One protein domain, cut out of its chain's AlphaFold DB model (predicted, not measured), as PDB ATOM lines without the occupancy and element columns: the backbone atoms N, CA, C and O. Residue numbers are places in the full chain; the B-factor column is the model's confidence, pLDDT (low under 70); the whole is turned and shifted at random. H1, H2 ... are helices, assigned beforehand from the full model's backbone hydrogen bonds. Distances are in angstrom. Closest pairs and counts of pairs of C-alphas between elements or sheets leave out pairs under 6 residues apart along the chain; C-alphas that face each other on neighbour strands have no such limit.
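Overview. This is residues 381 to 507 of the 515 residues of the protein "Protein kinase domain-containing protein" of Cellulomonas sp. Leaf334 (UniProt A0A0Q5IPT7). Two groups of helices sit next to each other: a long helical hairpin, H3 and H4, with the two short helices H1 and H2 near it, and an up-and-down bundle of three helices, H5, H6 and H7. H7 is the bundle helix that packs on H3 and joins the two groups, and a long link, residues 432 to 444, runs from H4 to H5. The printed part has 127 residues with seven named helices, H1 to H7 in order along the chain, and no named strand; the class is all helix. The whole is compact, with a radius of gyration of the C-alphas of 14.3 A, and spans 43 by 30 by 25 A.

Arrangement. H1, residues 381 to 386, and H4, residues 419 to 431, only just touch, with 3 pairs of C-alphas within 8 A; the closest are Leu 384 and Ala 421, 6.6 A apart, and H4 takes part with residues 420 to 424 alone. H2, residues 392 to 396, touches no helix but is near H3, residues 399 to 416: their closest C-alphas, of Trp 394 and Ala 402, are 7.9 A apart. H3 and H4 form a hairpin at a shallow tilt of 20 degrees, opposite ways, with the C-alphas of Ala 406 and Ala 425 closest at 4.3 A. H4 and H5, residues 445 to 459, are apart. H5 and H6, residues 462 to 477, form a hairpin at a shallow tilt of 20 degrees; their closest C-alphas, of Ala 449 and Ala 468, are 4.5 A apart. H6 and H7, residues 491 to 500, form another at a shallow tilt of 25 degrees, with the C-alphas of Cys 476 and Ala 491 closest at 4.0 A. H7, the hub, also touches H3 at a steep tilt of 38 degrees, the same way, closest at the C-alphas of Leu 415 and Leu 499, 6.9 A; H3 does so with residues 408 to 415 alone. H5 and H7 only just touch, with 3 pairs of C-alphas within 8 A, closest at Leu 446 and Ala 493, 7.0 A. Every O i to N i+4 pair is within hydrogen-bond range in H1 to H7.

Along the chain. H1 begins at C-alpha 381, (191.226, 186.062, 55.081), and is 8.6 A long; H2 is 6.2 A long. H3 is 25.5 A long, from C-alpha 399 at (214.804, 187.138, 56.986), and H4 18.8 A. H5 is 20.8 A long, H6 23.1 A and H7 14.3 A, ending at C-alpha 500, (196.957, 170.587, 51.673).

Size, cuts and confidence. The two C-alphas farthest apart, of Thr 390 and Thr 459, are 43.5 A apart. The printed part has no cut. The links H4 to H5 and H6 to H7, of 13 residues each, are long; the others are tight. The mean pLDDT of the printed part is 86.1, and residues 477 to 484 are under 70.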
ATOM      1  N   GLY A 381     191.229 184.615  55.280       83.94
ATOM      2  CA  GLY A 381     191.226 186.062  55.081       83.94
ATOM      3  C   GLY A 381     191.919 186.806  56.223       83.94
ATOM      4  O   GLY A 381     192.796 187.634  55.978       83.94
ATOM      5  N   ASP A 382     191.596 186.458  57.470       82.88
ATOM      6  CA  ASP A 382     192.224 187.044  58.664       82.88
ATOM      7  C   ASP A 382     193.723 186.721  58.737       82.88
ATOM      8  O   ASP A 382     194.537 187.558  59.137       82.88
ATOM      9  N   ALA A 383     194.098 185.510  58.317       86.12
ATOM     10  CA  ALA A 383     195.478 185.072  58.225       86.12
ATOM     11  C   ALA A 383     196.253 185.922  57.203       86.12
ATOM     12  O   ALA A 383     197.295 186.500  57.512       86.12
ATOM     13  N   LEU A 384     195.744 186.068  55.984       88.38
ATOM     14  CA  LEU A 384     196.419 186.883  54.972       88.38
ATOM     15  C   LEU A 384     196.478 188.364  55.385       88.38
ATOM     16  O   LEU A 384     197.523 188.995  55.235       88.38
ATOM     17  N   ALA A 385     195.415 188.898  55.994       86.44
ATOM     18  CA  ALA A 385     195.375 190.275  56.487       86.44
ATOM     19  C   ALA A 385     196.393 190.542  57.611       86.44
ATOM     20  O   ALA A 385     197.042 191.586  57.634       86.44
ATOM     21  N   ALA A 386     196.592 189.600  58.538       86.44
ATOM     22  CA  ALA A 386     197.578 189.756  59.610       86.44
ATOM     23  C   ALA A 386     199.041 189.660  59.124       86.44
ATOM     24  O   ALA A 386     199.956 190.072  59.846       86.44
ATOM     25  N   LEU A 387     199.265 189.153  57.907       90.69
ATOM     26  CA  LEU A 387     200.565 189.108  57.233       90.69
ATOM     27  C   LEU A 387     200.796 190.281  56.270       90.69
ATOM     28  O   LEU A 387     201.852 190.329  55.642       90.69
ATOM     29  N   ASP A 388     199.854 191.217  56.151       89.81
ATOM     30  CA  ASP A 388     199.970 192.388  55.279       89.81
ATOM     31  C   ASP A 388     201.246 193.206  55.582       89.81
ATOM     32  O   ASP A 388     201.722 193.293  56.720       89.81
ATOM     33  N   VAL A 389     201.796 193.843  54.546       87.50
ATOM     34  CA  VAL A 389     203.000 194.689  54.601       87.50
ATOM     35  C   VAL A 389     202.858 195.908  55.518       87.50
ATOM     36  O   VAL A 389     203.848 196.506  55.936       87.50
ATOM     37  N   THR A 390     201.628 196.292  55.839       84.88
ATOM     38  CA  THR A 390     201.307 197.370  56.782       84.88
ATOM     39  C   THR A 390     201.242 196.896  58.239       84.88
ATOM     40  O   THR A 390     201.178 197.719  59.155       84.88
ATOM     41  N   GLY A 391     201.283 195.580  58.474       81.56
ATOM     42  CA  GLY A 391     201.105 194.954  59.780       81.56
ATOM     43  C   GLY A 391     202.365 194.886  60.650       81.56
ATOM     44  O   GLY A 391     203.506 195.019  60.200       81.56
ATOM     45  N   SER A 392     202.173 194.608  61.942       82.31
ATOM     46  CA  SER A 392     203.276 194.484  62.907       82.31
ATOM     47  C   SER A 392     204.193 193.294  62.624       82.31
ATOM     48  O   SER A 392     205.382 193.375  62.917       82.31
ATOM     49  N   VAL A 393     203.664 192.206  62.049       86.00
ATOM     50  CA  VAL A 393     204.455 191.025  61.662       86.00
ATOM     51  C   VAL A 393     205.452 191.398  60.574       86.00
ATOM     52  O   VAL A 393     206.624 191.041  60.667       86.00
ATOM     53  N   TRP A 394     205.014 192.184  59.585       90.62
ATOM     54  CA  TRP A 394     205.919 192.773  58.613       90.62
ATOM     55  C   TRP A 394     206.958 193.640  59.318       90.62
ATOM     56  O   TRP A 394     208.146 193.450  59.114       90.62
ATOM     57  N   ALA A 395     206.583 194.552  60.209       87.62
ATOM     58  CA  ALA A 395     207.570 195.430  60.842       87.62
ATOM     59  C   ALA A 395     208.680 194.687  61.623       87.62
ATOM     60  O   ALA A 395     209.818 195.155  61.644       87.62
ATOM     61  N   THR A 396     208.381 193.538  62.242       87.00
ATOM     62  CA  THR A 396     209.300 192.852  63.171       87.00
ATOM     63  C   THR A 396     209.969 191.590  62.626       87.00
ATOM     64  O   THR A 396     210.856 191.056  63.290       87.00
ATOM     65  N   ALA A 397     209.573 191.092  61.452       88.56
ATOM     66  CA  ALA A 397     210.122 189.855  60.902       88.56
ATOM     67  C   ALA A 397     211.603 189.969  60.501       88.56
ATOM     68  O   ALA A 397     211.997 190.904  59.795       88.56
ATOM     69  N   ASP A 398     212.395 188.972  60.895       91.62
ATOM     70  CA  ASP A 398     213.722 188.713  60.335       91.62
ATOM     71  C   ASP A 398     213.623 187.972  58.985       91.62
ATOM     72  O   ASP A 398     212.536 187.589  58.543       91.62
ATOM     73  N   ASP A 399     214.760 187.777  58.310       90.62
ATOM     74  CA  ASP A 399     214.804 187.138  56.986       90.62
ATOM     75  C   ASP A 399     214.272 185.698  57.011       90.62
ATOM     76  O   ASP A 399     213.635 185.251  56.057       90.62
ATOM     77  N   ALA A 400     214.494 184.975  58.114       88.00
ATOM     78  CA  ALA A 400     214.025 183.602  58.274       88.00
ATOM     79  C   ALA A 400     212.494 183.546  58.370       88.00
ATOM     80  O   ALA A 400     211.855 182.794  57.632       88.00
ATOM     81  N   ARG A 401     211.896 184.388  59.221       88.88
ATOM     82  CA  ARG A 401     210.441 184.511  59.344       88.88
ATOM     83  C   ARG A 401     209.820 185.015  58.050       88.88
ATOM     84  O   ARG A 401     208.782 184.501  57.644       88.88
ATOM     85  N   ALA A 402     210.464 185.968  57.377       91.94
ATOM     86  CA  ALA A 402     210.010 186.460  56.085       91.94
ATOM     87  C   ALA A 402     209.974 185.350  55.025       91.94
ATOM     88  O   ALA A 402     208.978 185.224  54.316       91.94
ATOM     89  N   ALA A 403     210.994 184.488  54.978       91.06
ATOM     90  CA  ALA A 403     211.017 183.335  54.083       91.06
ATOM     91  C   ALA A 403     209.908 182.312  54.402       91.06
ATOM     92  O   ALA A 403     209.289 181.764  53.488       91.06
ATOM     93  N   HIS A 404     209.607 182.064  55.684       90.94
ATOM     94  CA  HIS A 404     208.503 181.172  56.075       90.94
ATOM     95  C   HIS A 404     207.127 181.743  55.741       90.94
ATOM     96  O   HIS A 404     206.256 180.994  55.300       90.94
ATOM     97  N   VAL A 405     206.933 183.050  55.908       92.75
ATOM     98  CA  VAL A 405     205.689 183.725  55.526       92.75
ATOM     99  C   VAL A 405     205.509 183.733  54.006       92.75
ATOM    100  O   VAL A 405     204.426 183.400  53.529       92.75
ATOM    101  N   ALA A 406     206.569 184.035  53.249       93.19
ATOM    102  CA  ALA A 406     206.558 183.974  51.786       93.19
ATOM    103  C   ALA A 406     206.149 182.583  51.288       93.19
ATOM    104  O   ALA A 406     205.287 182.452  50.420       93.19
ATOM    105  N   TRP A 407     206.723 181.537  51.891       92.62
ATOM    106  CA  TRP A 407     206.352 180.157  51.606       92.62
ATOM    107  C   TRP A 407     204.886 179.887  51.941       92.62
ATOM    108  O   TRP A 407     204.153 179.437  51.068       92.62
ATOM    109  N   PHE A 408     204.430 180.212  53.153       93.94
ATOM    110  CA  PHE A 408     203.037 180.008  53.559       93.94
ATOM    111  C   PHE A 408     202.051 180.663  52.577       93.94
ATOM    112  O   PHE A 408     201.156 179.989  52.068       93.94
ATOM    113  N   ALA A 409     202.245 181.946  52.254       94.25
ATOM    114  CA  ALA A 409     201.373 182.685  51.344       94.25
ATOM    115  C   ALA A 409     201.410 182.111  49.916       94.25
ATOM    116  O   ALA A 409     200.366 181.927  49.294       94.25
ATOM    117  N   GLY A 410     202.592 181.730  49.419       93.00
ATOM    118  CA  GLY A 410     202.734 181.124  48.091       93.00
ATOM    119  C   GLY A 410     202.062 179.753  47.993       93.00
ATOM    120  O   GLY A 410     201.459 179.409  46.972       93.00
ATOM    121  N   ARG A 411     202.102 178.973  49.078       92.62
ATOM    122  CA  ARG A 411     201.389 177.698  49.182       92.62
ATOM    123  C   ARG A 411     199.880 177.901  49.201       92.62
ATOM    124  O   ARG A 411     199.187 177.246  48.428       92.62
ATOM    125  N   VAL A 412     199.382 178.844  50.000       93.38
ATOM    126  CA  VAL A 412     197.966 179.239  49.986       93.38
ATOM    127  C   VAL A 412     197.531 179.638  48.575       93.38
ATOM    128  O   VAL A 412     196.537 179.106  48.084       93.38
ATOM    129  N   ALA A 413     198.294 180.497  47.896       93.56
ATOM    130  CA  ALA A 413     197.995 180.933  46.534       93.56
ATOM    131  C   ALA A 413     197.919 179.754  45.551       93.56
ATOM    132  O   ALA A 413     197.005 179.678  44.737       93.56
ATOM    133  N   THR A 414     198.840 178.793  45.667       92.44
ATOM    134  CA  THR A 414     198.862 177.586  44.823       92.44
ATOM    135  C   THR A 414     197.632 176.701  45.042       92.44
ATOM    136  O   THR A 414     197.099 176.142  44.090       92.44
ATOM    137  N   LEU A 415     197.193 176.553  46.295       91.19
ATOM    138  CA  LEU A 415     196.089 175.664  46.669       91.19
ATOM    139  C   LEU A 415     194.715 176.284  46.387       91.19
ATOM    140  O   LEU A 415     193.780 175.570  46.041       91.19
ATOM    141  N   THR A 416     194.593 177.603  46.542       89.81
ATOM    142  CA  THR A 416     193.301 178.311  46.519       89.81
ATOM    143  C   THR A 416     193.084 179.166  45.271       89.81
ATOM    144  O   THR A 416     191.947 179.496  44.948       89.81
ATOM    145  N   GLY A 417     194.155 179.527  44.558       87.44
ATOM    146  CA  GLY A 417     194.104 180.480  43.449       87.44
ATOM    147  C   GLY A 417     193.923 181.941  43.880       87.44
ATOM    148  O   GLY A 417     193.608 182.769  43.029       87.44
ATOM    149  N   ASP A 418     194.096 182.262  45.167       89.50
ATOM    150  CA  ASP A 418     193.919 183.613  45.706       89.50
ATOM    151  C   ASP A 418     195.009 184.586  45.185       89.50
ATOM    152  O   ASP A 418     196.199 184.395  45.474       89.50
ATOM    153  N   PRO A 419     194.636 185.647  44.434       84.81
ATOM    154  CA  PRO A 419     195.593 186.620  43.906       84.81
ATOM    155  C   PRO A 419     196.286 187.456  44.987       84.81
ATOM    156  O   PRO A 419     197.453 187.808  44.838       84.81
ATOM    157  N   PHE A 420     195.598 187.756  46.091       90.31
ATOM    158  CA  PHE A 420     196.167 188.518  47.199       90.31
ATOM    159  C   PHE A 420     197.233 187.703  47.932       90.31
ATOM    160  O   PHE A 420     198.305 188.221  48.235       90.31
ATOM    161  N   ALA A 421     196.993 186.406  48.145       92.00
ATOM    162  CA  ALA A 421     198.008 185.506  48.692       92.00
ATOM    163  C   ALA A 421     199.248 185.415  47.785       92.00
ATOM    164  O   ALA A 421     200.375 185.370  48.284       92.00
ATOM    165  N   TYR A 422     199.052 185.419  46.462       91.62
ATOM    166  CA  TYR A 422     200.143 185.407  45.487       91.62
ATOM    167  C   TYR A 422     200.997 186.679  45.566       91.62
ATOM    168  O   TYR A 422     202.219 186.595  45.719       91.62
ATOM    169  N   ASP A 423     200.360 187.850  45.531       93.06
ATOM    170  CA  ASP A 423     201.047 189.140  45.643       93.06
ATOM    171  C   ASP A 423     201.795 189.251  46.976       93.06
ATOM    172  O   ASP A 423     202.964 189.649  47.023       93.06
ATOM    173  N   LEU A 424     201.154 188.820  48.063       94.50
ATOM    174  CA  LEU A 424     201.750 188.803  49.389       94.50
ATOM    175  C   LEU A 424     202.998 187.907  49.432       94.50
ATOM    176  O   LEU A 424     204.032 188.316  49.962       94.50
ATOM    177  N   ALA A 425     202.941 186.722  48.820       94.50
ATOM    178  CA  ALA A 425     204.079 185.811  48.730       94.50
ATOM    179  C   ALA A 425     205.284 186.445  48.019       94.50
ATOM    180  O   ALA A 425     206.405 186.350  48.523       94.50
ATOM    181  N   LEU A 426     205.062 187.131  46.891       93.75
ATOM    182  CA  LEU A 426     206.122 187.816  46.144       93.75
ATOM    183  C   LEU A 426     206.771 188.933  46.966       93.75
ATOM    184  O   LEU A 426     207.997 189.069  46.986       93.75
ATOM    185  N   VAL A 427     205.960 189.719  47.676       94.88
ATOM    186  CA  VAL A 427     206.464 190.834  48.483       94.88
ATOM    187  C   VAL A 427     207.282 190.328  49.676       94.88
ATOM    188  O   VAL A 427     208.384 190.827  49.928       94.88
ATOM    189  N   TRP A 428     206.809 189.289  50.368       94.94
ATOM    190  CA  TRP A 428     207.566 188.640  51.440       94.94
ATOM    191  C   TRP A 428     208.838 187.943  50.935       94.94
ATOM    192  O   TRP A 428     209.872 188.031  51.597       94.94
ATOM    193  N   ALA A 429     208.809 187.324  49.751       92.38
ATOM    194  CA  ALA A 429     209.990 186.716  49.139       92.38
ATOM    195  C   ALA A 429     211.051 187.766  48.782       92.38
ATOM    196  O   ALA A 429     212.234 187.580  49.061       92.38
ATOM    197  N   SER A 430     210.644 188.914  48.230       92.06
ATOM    198  CA  SER A 430     211.578 190.004  47.928       92.06
ATOM    199  C   SER A 430     212.286 190.520  49.180       92.06
ATOM    200  O   SER A 430     213.444 190.931  49.095       92.06
ATOM    201  N   ARG A 431     211.616 190.504  50.339       91.50
ATOM    202  CA  ARG A 431     212.188 190.964  51.609       91.50
ATOM    203  C   ARG A 431     213.342 190.085  52.082       91.50
ATOM    204  O   ARG A 431     214.348 190.622  52.526       91.50
ATOM    205  N   CYS A 432     213.215 188.765  51.961       88.62
ATOM    206  CA  CYS A 432     214.276 187.823  52.318       88.62
ATOM    207  C   CYS A 432     215.241 187.528  51.153       88.62
ATOM    208  O   CYS A 432     215.967 186.536  51.187       88.62
ATOM    209  N   GLY A 433     215.240 188.344  50.089       87.25
ATOM    210  CA  GLY A 433     216.114 188.142  48.931       87.25
ATOM    211  C   GLY A 433     215.834 186.849  48.159       87.25
ATOM    212  O   GLY A 433     216.748 186.296  47.556       87.25
ATOM    213  N   HIS A 434     214.586 186.372  48.175       83.38
ATOM    214  CA  HIS A 434     214.149 185.094  47.603       83.38
ATOM    215  C   HIS A 434     214.850 183.878  48.228       83.38
ATOM    216  O   HIS A 434     214.976 182.827  47.597       83.38
ATOM    217  N   ALA A 435     215.319 184.008  49.472       81.06
ATOM    218  CA  ALA A 435     215.875 182.888  50.209       81.06
ATOM    219  C   ALA A 435     214.798 181.825  50.467       81.06
ATOM    220  O   ALA A 435     213.683 182.132  50.898       81.06
ATOM    221  N   ALA A 436     215.154 180.559  50.246       81.88
ATOM    222  CA  ALA A 436     214.302 179.448  50.636       81.88
ATOM    223  C   ALA A 436     214.161 179.415  52.170       81.88
ATOM    224  O   ALA A 436     215.153 179.614  52.882       81.88
ATOM    225  N   PRO A 437     212.958 179.141  52.702       87.81
ATOM    226  CA  PRO A 437     212.793 178.977  54.136       87.81
ATOM    227  C   PRO A 437     213.635 177.802  54.651       87.81
ATOM    228  O   PRO A 437     213.687 176.751  54.006       87.81
ATOM    229  N   PRO A 438     214.255 177.914  55.837       83.31
ATOM    230  CA  PRO A 438     214.935 176.781  56.442       83.31
ATOM    231  C   PRO A 438     213.928 175.678  56.781       83.31
ATOM    232  O   PRO A 438     212.829 175.945  57.285       83.31
ATOM    233  N   ALA A 439     214.324 174.430  56.525       82.19
ATOM    234  CA  ALA A 439     213.471 173.279  56.773       82.19
ATOM    235  C   ALA A 439     213.126 173.147  58.267       82.19
ATOM    236  O   ALA A 439     213.998 173.314  59.129       82.19
ATOM    237  N   PRO A 440     211.869 172.812  58.608       83.75
ATOM    238  CA  PRO A 440     211.469 172.626  59.991       83.75
ATOM    239  C   PRO A 440     212.178 171.406  60.584       83.75
ATOM    240  O   PRO A 440     212.558 170.465  59.880       83.75
ATOM    241  N   HIS A 441     212.302 171.375  61.913       84.12
ATOM    242  CA  HIS A 441     212.933 170.249  62.596       84.12
ATOM    243  C   HIS A 441     212.273 168.919  62.165       84.12
ATOM    244  O   HIS A 441     211.039 168.835  62.163       84.12
ATOM    245  N   PRO A 442     213.034 167.845  61.866       79.25
ATOM    246  CA  PRO A 442     212.474 166.608  61.311       79.25
ATOM    247  C   PRO A 442     211.379 165.968  62.172       79.25
ATOM    248  O   PRO A 442     210.503 165.271  61.660       79.25
ATOM    249  N   ARG A 443     211.415 166.200  63.489       78.81
ATOM    250  CA  ARG A 443     210.415 165.700  64.449       78.81
ATOM    251  C   ARG A 443     209.231 166.644  64.688       78.81
ATOM    252  O   ARG A 443     208.351 166.284  65.463       78.81
ATOM    253  N   SER A 444     209.207 167.820  64.060       85.50
ATOM    254  CA  SER A 444     208.087 168.756  64.182       85.50
ATOM    255  C   SER A 444     206.781 168.126  63.669       85.50
ATOM    256  O   SER A 444     206.821 167.262  62.781       85.50
ATOM    257  N   PRO A 445     205.622 168.529  64.216       85.69
ATOM    258  CA  PRO A 445     204.328 168.077  63.714       85.69
ATOM    259  C   PRO A 445     204.140 168.373  62.218       85.69
ATOM    260  O   PRO A 445     203.771 167.464  61.479       85.69
ATOM    261  N   LEU A 446     204.516 169.569  61.749       88.88
ATOM    262  CA  LEU A 446     204.444 169.955  60.334       88.88
ATOM    263  C   LEU A 446     205.263 169.016  59.431       88.88
ATOM    264  O   LEU A 446     204.737 168.434  58.485       88.88
ATOM    265  N   ALA A 447     206.530 168.755  59.779       88.88
ATOM    266  CA  ALA A 447     207.372 167.831  59.014       88.88
ATOM    267  C   ALA A 447     206.819 166.393  59.007       88.88
ATOM    268  O   ALA A 447     207.001 165.650  58.041       88.88
ATOM    269  N   ARG A 448     206.152 165.966  60.089       91.25
ATOM    270  CA  ARG A 448     205.479 164.659  60.149       91.25
ATOM    271  C   ARG A 448     204.256 164.607  59.236       91.25
ATOM    272  O   ARG A 448     204.090 163.594  58.558       91.25
ATOM    273  N   ALA A 449     203.441 165.657  59.215       92.81
ATOM    274  CA  ALA A 449     202.251 165.737  58.375       92.81
ATOM    275  C   ALA A 449     202.620 165.717  56.884       92.81
ATOM    276  O   ALA A 449     202.127 164.855  56.159       92.81
ATOM    277  N   HIS A 450     203.587 166.531  56.448       92.69
ATOM    278  CA  HIS A 450     204.053 166.511  55.055       92.69
ATOM    279  C   HIS A 450     204.624 165.148  54.640       92.69
ATOM    280  O   HIS A 450     204.341 164.663  53.547       92.69
ATOM    281  N   ARG A 451     205.357 164.448  55.523       90.69
ATOM    282  CA  ARG A 451     205.802 163.070  55.231       90.69
ATOM    283  C   ARG A 451     204.637 162.097  55.065       90.69
ATOM    284  O   ARG A 451     204.722 161.203  54.223       90.69
ATOM    285  N   ALA A 452     203.580 162.247  55.861       92.31
ATOM    286  CA  ALA A 452     202.382 161.426  55.746       92.31
ATOM    287  C   ALA A 452     201.632 161.715  54.437       92.31
ATOM    288  O   ALA A 452     201.276 160.766  53.740       92.31
ATOM    289  N   LEU A 453     201.486 162.987  54.051       93.81
ATOM    290  CA  LEU A 453     200.882 163.399  52.778       93.81
ATOM    291  C   LEU A 453     201.689 162.899  51.574       93.81
ATOM    292  O   LEU A 453     201.137 162.239  50.697       93.81
ATOM    293  N   ALA A 454     203.010 163.073  51.579       88.56
ATOM    294  CA  ALA A 454     203.877 162.570  50.515       88.56
ATOM    295  C   ALA A 454     203.834 161.033  50.408       88.56
ATOM    296  O   ALA A 454     203.846 160.462  49.315       88.56
ATOM    297  N   ALA A 455     203.774 160.327  51.543       87.12
ATOM    298  CA  ALA A 455     203.613 158.877  51.550       87.12
ATOM    299  C   ALA A 455     202.206 158.447  51.095       87.12
ATOM    300  O   ALA A 455     202.079 157.426  50.417       87.12
ATOM    301  N   HIS A 456     201.165 159.218  51.417       91.81
ATOM    302  CA  HIS A 456     199.815 159.014  50.903       91.81
ATOM    303  C   HIS A 456     199.786 159.161  49.380       91.81
ATOM    304  O   HIS A 456     199.359 158.227  48.712       91.81
ATOM    305  N   ALA A 457     200.339 160.244  48.828       87.88
ATOM    306  CA  ALA A 457     200.393 160.488  47.386       87.88
ATOM    307  C   ALA A 457     201.078 159.344  46.614       87.88
ATOM    308  O   ALA A 457     200.615 158.946  45.550       87.88
ATOM    309  N   ARG A 458     202.138 158.746  47.179       87.69
ATOM    310  CA  ARG A 458     202.828 157.598  46.562       87.69
ATOM    311  C   ARG A 458     202.083 156.269  46.681       87.69
ATOM    312  O   ARG A 458     202.277 155.394  45.846       87.69
ATOM    313  N   THR A 459     201.323 156.062  47.756       88.62
ATOM    314  CA  THR A 459     200.797 154.728  48.115       88.62
ATOM    315  C   THR A 459     199.279 154.608  48.044       88.62
ATOM    316  O   THR A 459     198.759 153.502  48.169       88.62
ATOM    317  N   GLY A 460     198.559 155.724  47.935       87.56
ATOM    318  CA  GLY A 460     197.099 155.800  47.998       87.56
ATOM    319  C   GLY A 460     196.492 155.424  49.356       87.56
ATOM    320  O   GLY A 460     195.273 155.377  49.483       87.56
ATOM    321  N   ARG A 461     197.294 155.132  50.394       83.88
ATOM    322  CA  ARG A 461     196.789 154.598  51.673       83.88
ATOM    323  C   ARG A 461     196.020 155.662  52.469       83.88
ATOM    324  O   ARG A 461     196.661 156.590  52.970       83.88
ATOM    325  N   PRO A 462     194.703 155.514  52.714       84.69
ATOM    326  CA  PRO A 462     193.902 156.544  53.393       84.69
ATOM    327  C   PRO A 462     194.309 156.793  54.852       84.69
ATOM    328  O   PRO A 462     194.139 157.890  55.377       84.69
ATOM    329  N   ALA A 463     194.895 155.790  55.516       78.88
ATOM    330  CA  ALA A 463     195.376 155.922  56.890       78.88
ATOM    331  C   ALA A 463     196.438 157.024  57.051       78.88
ATOM    332  O   ALA A 463     196.483 157.669  58.090       78.88
ATOM    333  N   LEU A 464     197.255 157.269  56.022       86.44
ATOM    334  CA  LEU A 464     198.287 158.307  56.051       86.44
ATOM    335  C   LEU A 464     197.688 159.717  55.935       86.44
ATOM    336  O   LEU A 464     198.142 160.621  56.628       86.44
ATOM    337  N   LEU A 465     196.628 159.883  55.137       88.19
ATOM    338  CA  LEU A 465     195.881 161.141  55.055       88.19
ATOM    339  C   LEU A 465     195.176 161.462  56.381       88.19
ATOM    340  O   LEU A 465     195.194 162.605  56.823       88.19
ATOM    341  N   ARG A 466     194.618 160.447  57.060       88.19
ATOM    342  CA  ARG A 466     194.031 160.624  58.400       88.19
ATOM    343  C   ARG A 466     195.050 161.130  59.420       88.19
ATOM    344  O   ARG A 466     194.757 162.081  60.128       88.19
ATOM    345  N   VAL A 467     196.259 160.566  59.431       85.62
ATOM    346  CA  VAL A 467     197.342 161.030  60.318       85.62
ATOM    347  C   VAL A 467     197.703 162.496  60.053       85.62
ATOM    348  O   VAL A 467     197.964 163.234  60.997       85.62
ATOM    349  N   ALA A 468     197.722 162.933  58.790       89.38
ATOM    350  CA  ALA A 468     197.983 164.335  58.458       89.38
ATOM    351  C   ALA A 468     196.872 165.269  58.972       89.38
ATOM    352  O   ALA A 468     197.184 166.281  59.596       89.38
ATOM    353  N   ARG A 469     195.596 164.889  58.799       89.81
ATOM    354  CA  ARG A 469     194.435 165.644  59.310       89.81
ATOM    355  C   ARG A 469     194.424 165.740  60.837       89.81
ATOM    356  O   ARG A 469     194.273 166.825  61.377       89.81
ATOM    357  N   GLU A 470     194.696 164.635  61.530       84.94
ATOM    358  CA  GLU A 470     194.798 164.622  62.997       84.94
ATOM    359  C   GLU A 470     195.889 165.573  63.511       84.94
ATOM    360  O   GLU A 470     195.726 166.215  64.549       84.94
ATOM    361  N   ILE A 471     197.011 165.674  62.794       88.06
ATOM    362  CA  ILE A 471     198.078 166.619  63.136       88.06
ATOM    363  C   ILE A 471     197.635 168.065  62.872       88.06
ATOM    364  O   ILE A 471     197.930 168.929  63.698       88.06
ATOM    365  N   ALA A 472     196.923 168.329  61.771       88.94
ATOM    366  CA  ALA A 472     196.378 169.652  61.466       88.94
ATOM    367  C   ALA A 472     195.441 170.138  62.586       88.94
ATOM    368  O   ALA A 472     195.658 171.214  63.144       88.94
ATOM    369  N   ASP A 473     194.495 169.296  63.011       83.19
ATOM    370  CA  ASP A 473     193.548 169.604  64.091       83.19
ATOM    371  C   ASP A 473     194.259 169.870  65.428       83.19
ATOM    372  O   ASP A 473     193.919 170.799  66.167       83.19
ATOM    373  N   GLN A 474     195.289 169.075  65.743       82.44
ATOM    374  CA  GLN A 474     196.092 169.263  66.953       82.44
ATOM    375  C   GLN A 474     196.843 170.596  66.949       82.44
ATOM    376  O   GLN A 474     196.905 171.254  67.987       82.44
ATOM    377  N   LEU A 475     197.399 171.003  65.806       82.75
ATOM    378  CA  LEU A 475     198.108 172.277  65.665       82.75
ATOM    379  C   LEU A 475     197.153 173.469  65.773       82.75
ATOM    380  O   LEU A 475     197.465 174.434  66.473       82.75
ATOM    381  N   CYS A 476     195.956 173.367  65.187       78.12
ATOM    382  CA  CYS A 476     194.879 174.343  65.369       78.12
ATOM    383  C   CYS A 476     194.505 174.521  66.852       78.12
ATOM    384  O   CYS A 476     194.268 175.639  67.304       78.12
ATOM    385  N   ALA A 477     194.512 173.440  67.636       69.81
ATOM    386  CA  ALA A 477     194.145 173.465  69.052       69.81
ATOM    387  C   ALA A 477     195.263 173.937  70.012       69.81
ATOM    388  O   ALA A 477     194.986 174.229  71.180       69.81
ATOM    389  N   GLN A 478     196.526 173.998  69.570       62.91
ATOM    390  CA  GLN A 478     197.700 174.227  70.433       62.91
ATOM    391  C   GLN A 478     198.093 175.704  70.640       62.91
ATOM    392  O   GLN A 478     199.121 175.976  71.265       62.91
ATOM    393  N   ALA A 479     197.279 176.671  70.206       55.56
ATOM    394  CA  ALA A 479     197.563 178.107  70.320       55.56
ATOM    395  C   ALA A 479     197.582 178.622  71.782       55.56
ATOM    396  O   ALA A 479     196.624 179.200  72.287       55.56
ATOM    397  N   ARG A 480     198.695 178.399  72.492       52.91
ATOM    398  CA  ARG A 480     199.028 179.033  73.785       52.91
ATOM    399  C   ARG A 480     200.442 179.634  73.813       52.91
ATOM    400  O   ARG A 480     200.914 180.013  74.882       52.91
ATOM    401  N   ALA A 481     201.132 179.681  72.672       47.06
ATOM    402  CA  ALA A 481     202.493 180.206  72.562       47.06
ATOM    403  C   ALA A 481     202.509 181.750  72.448       47.06
ATOM    404  O   ALA A 481     201.539 182.333  71.969       47.06
ATOM    405  N   PRO A 482     203.589 182.419  72.893       44.72
ATOM    406  CA  PRO A 482     203.651 183.877  73.045       44.72
ATOM    407  C   PRO A 482     203.814 184.682  71.742       44.72
ATOM    408  O   PRO A 482     203.717 185.905  71.796       44.72
ATOM    409  N   GLU A 483     204.033 184.045  70.587       54.16
ATOM    410  CA  GLU A 483     204.017 184.733  69.290       54.16
ATOM    411  C   GLU A 483     202.716 184.432  68.527       54.16
ATOM    412  O   GLU A 483     202.445 183.271  68.225       54.16
ATOM    413  N   PRO A 484     201.906 185.448  68.180       58.72
ATOM    414  CA  PRO A 484     200.569 185.235  67.618       58.72
ATOM    415  C   PRO A 484     200.554 184.715  66.166       58.72
ATOM    416  O   PRO A 484     199.499 184.310  65.681       58.72
ATOM    417  N   VAL A 485     201.696 184.703  65.467       70.19
ATOM    418  CA  VAL A 485     201.788 184.353  64.036       70.19
ATOM    419  C   VAL A 485     203.020 183.482  63.772       70.19
ATOM    420  O   VAL A 485     204.064 183.974  63.344       70.19
ATOM    421  N   ASP A 486     202.904 182.186  64.070       81.50
ATOM    422  CA  ASP A 486     203.883 181.151  63.705       81.50
ATOM    423  C   ASP A 486     203.260 180.173  62.694       81.50
ATOM    424  O   ASP A 486     202.412 179.340  63.038       81.50
ATOM    425  N   VAL A 487     203.712 180.279  61.442       86.88
ATOM    426  CA  VAL A 487     203.256 179.469  60.300       86.88
ATOM    427  C   VAL A 487     203.829 178.045  60.281       86.88
ATOM    428  O   VAL A 487     203.473 177.263  59.404       86.88
ATOM    429  N   LEU A 488     204.694 177.675  61.234       85.06
ATOM    430  CA  LEU A 488     205.350 176.364  61.294       85.06
ATOM    431  C   LEU A 488     204.815 175.432  62.378       85.06
ATOM    432  O   LEU A 488     204.889 174.209  62.221       85.06
ATOM    433  N   THR A 489     204.339 175.973  63.502       79.31
ATOM    434  CA  THR A 489     204.006 175.149  64.680       79.31
ATOM    435  C   THR A 489     202.665 175.460  65.340       79.31
ATOM    436  O   THR A 489     202.247 174.714  66.224       79.31
ATOM    437  N   GLY A 490     201.978 176.522  64.915       80.81
ATOM    438  CA  GLY A 490     200.726 176.971  65.521       80.81
ATOM    439  C   GLY A 490     199.493 176.763  64.645       80.81
ATOM    440  O   GLY A 490     199.482 175.984  63.693       80.81
ATOM    441  N   ALA A 491     198.447 177.527  64.954       82.19
ATOM    442  CA  ALA A 491     197.159 177.442  64.273       82.19
ATOM    443  C   ALA A 491     197.233 177.748  62.765       82.19
ATOM    444  O   ALA A 491     196.482 177.185  61.977       82.19
ATOM    445  N   TRP A 492     198.198 178.570  62.355       87.06
ATOM    446  CA  TRP A 492     198.495 178.881  60.958       87.06
ATOM    447  C   TRP A 492     199.063 177.678  60.195       87.06
ATOM    448  O   TRP A 492     198.666 177.414  59.064       87.06
ATOM    449  N   ALA A 493     199.942 176.899  60.832       89.44
ATOM    450  CA  ALA A 493     200.439 175.647  60.263       89.44
ATOM    451  C   ALA A 493     199.307 174.618  60.112       89.44
ATOM    452  O   ALA A 493     199.260 173.881  59.130       89.44
ATOM    453  N   GLY A 494     198.377 174.588  61.074       90.25
ATOM    454  CA  GLY A 494     197.174 173.760  61.005       90.25
ATOM    455  C   GLY A 494     196.244 174.150  59.850       90.25
ATOM    456  O   GLY A 494     195.811 173.270  59.110       90.25
ATOM    457  N   LEU A 495     196.015 175.454  59.640       91.00
ATOM    458  CA  LEU A 495     195.245 175.978  58.505       91.00
ATOM    459  C   LEU A 495     195.839 175.532  57.162       91.00
ATOM    460  O   LEU A 495     195.128 174.986  56.322       91.00
ATOM    461  N   LEU A 496     197.151 175.707  56.975       92.44
ATOM    462  CA  LEU A 496     197.816 175.290  55.739       92.44
ATOM    463  C   LEU A 496     197.710 173.776  55.514       92.44
ATOM    464  O   LEU A 496     197.386 173.335  54.415       92.44
ATOM    465  N   LEU A 497     197.943 172.974  56.556       92.88
ATOM    466  CA  LEU A 497     197.840 171.519  56.460       92.88
ATOM    467  C   LEU A 497     196.422 171.047  56.131       92.88
ATOM    468  O   LEU A 497     196.269 170.031  55.451       92.88
ATOM    469  N   ALA A 498     195.393 171.759  56.597       91.88
ATOM    470  CA  ALA A 498     194.011 171.470  56.234       91.88
ATOM    471  C   ALA A 498     193.786 171.671  54.727       91.88
ATOM    472  O   ALA A 498     193.286 170.751  54.079       91.88
ATOM    473  N   LEU A 499     194.252 172.794  54.163       92.19
ATOM    474  CA  LEU A 499     194.200 173.063  52.718       92.19
ATOM    475  C   LEU A 499     194.969 171.999  51.915       92.19
ATOM    476  O   LEU A 499     194.470 171.452  50.936       92.19
ATOM    477  N   GLU A 500     196.169 171.620  52.355       93.50
ATOM    478  CA  GLU A 500     196.957 170.587  51.673       93.50
ATOM    479  C   GLU A 500     196.326 169.188  51.747       93.50
ATOM    480  O   GLU A 500     196.534 168.366  50.852       93.50
ATOM    481  N   CYS A 501     195.525 168.898  52.775       93.81
ATOM    482  CA  CYS A 501     194.774 167.646  52.873       93.81
ATOM    483  C   CYS A 501     193.615 167.544  51.866       93.81
ATOM    484  O   CYS A 501     193.079 166.441  51.694       93.81
ATOM    485  N   GLU A 502     193.209 168.646  51.229       89.56
ATOM    486  CA  GLU A 502     192.224 168.654  50.138       89.56
ATOM    487  C   GLU A 502     192.868 168.268  48.805       89.56
ATOM    488  O   GLU A 502     192.289 167.510  48.027       89.56
ATOM    489  N   THR A 503     194.120 168.680  48.591       88.50
ATOM    490  CA  THR A 503     194.921 168.321  47.412       88.50
ATOM    491  C   THR A 503     196.300 167.765  47.806       88.50
ATOM    492  O   THR A 503     197.325 168.410  47.563       88.50
ATOM    493  N   PRO A 504     196.381 166.533  48.359       87.56
ATOM    494  CA  PRO A 504     197.619 165.985  48.936       87.56
ATOM    495  C   PRO A 504     198.791 165.863  47.962       87.56
ATOM    496  O   PRO A 504     199.944 165.822  48.386       87.56
ATOM    497  N   ALA A 505     198.505 165.785  46.660       86.31
ATOM    498  CA  ALA A 505     199.516 165.729  45.608       86.31
ATOM    499  C   ALA A 505     200.374 167.001  45.535       86.31
ATOM    500  O   ALA A 505     201.471 166.955  44.988       86.31
ATOM    501  N   LEU A 506     199.884 168.112  46.088       85.00
ATOM    502  CA  LEU A 506     200.587 169.385  46.094       85.00
ATOM    503  C   LEU A 506     201.409 169.603  47.367       85.00
ATOM    504  O   LEU A 506     202.138 170.583  47.403       85.00
ATOM    505  N   ALA A 507     201.307 168.758  48.399       86.31
ATOM    506  CA  ALA A 507     201.937 168.994  49.701       86.31
ATOM    507  C   ALA A 507     203.475 168.942  49.638       86.31
ATOM    508  O   ALA A 507     204.049 167.945  49.193       86.31
TER     509      ALA A 507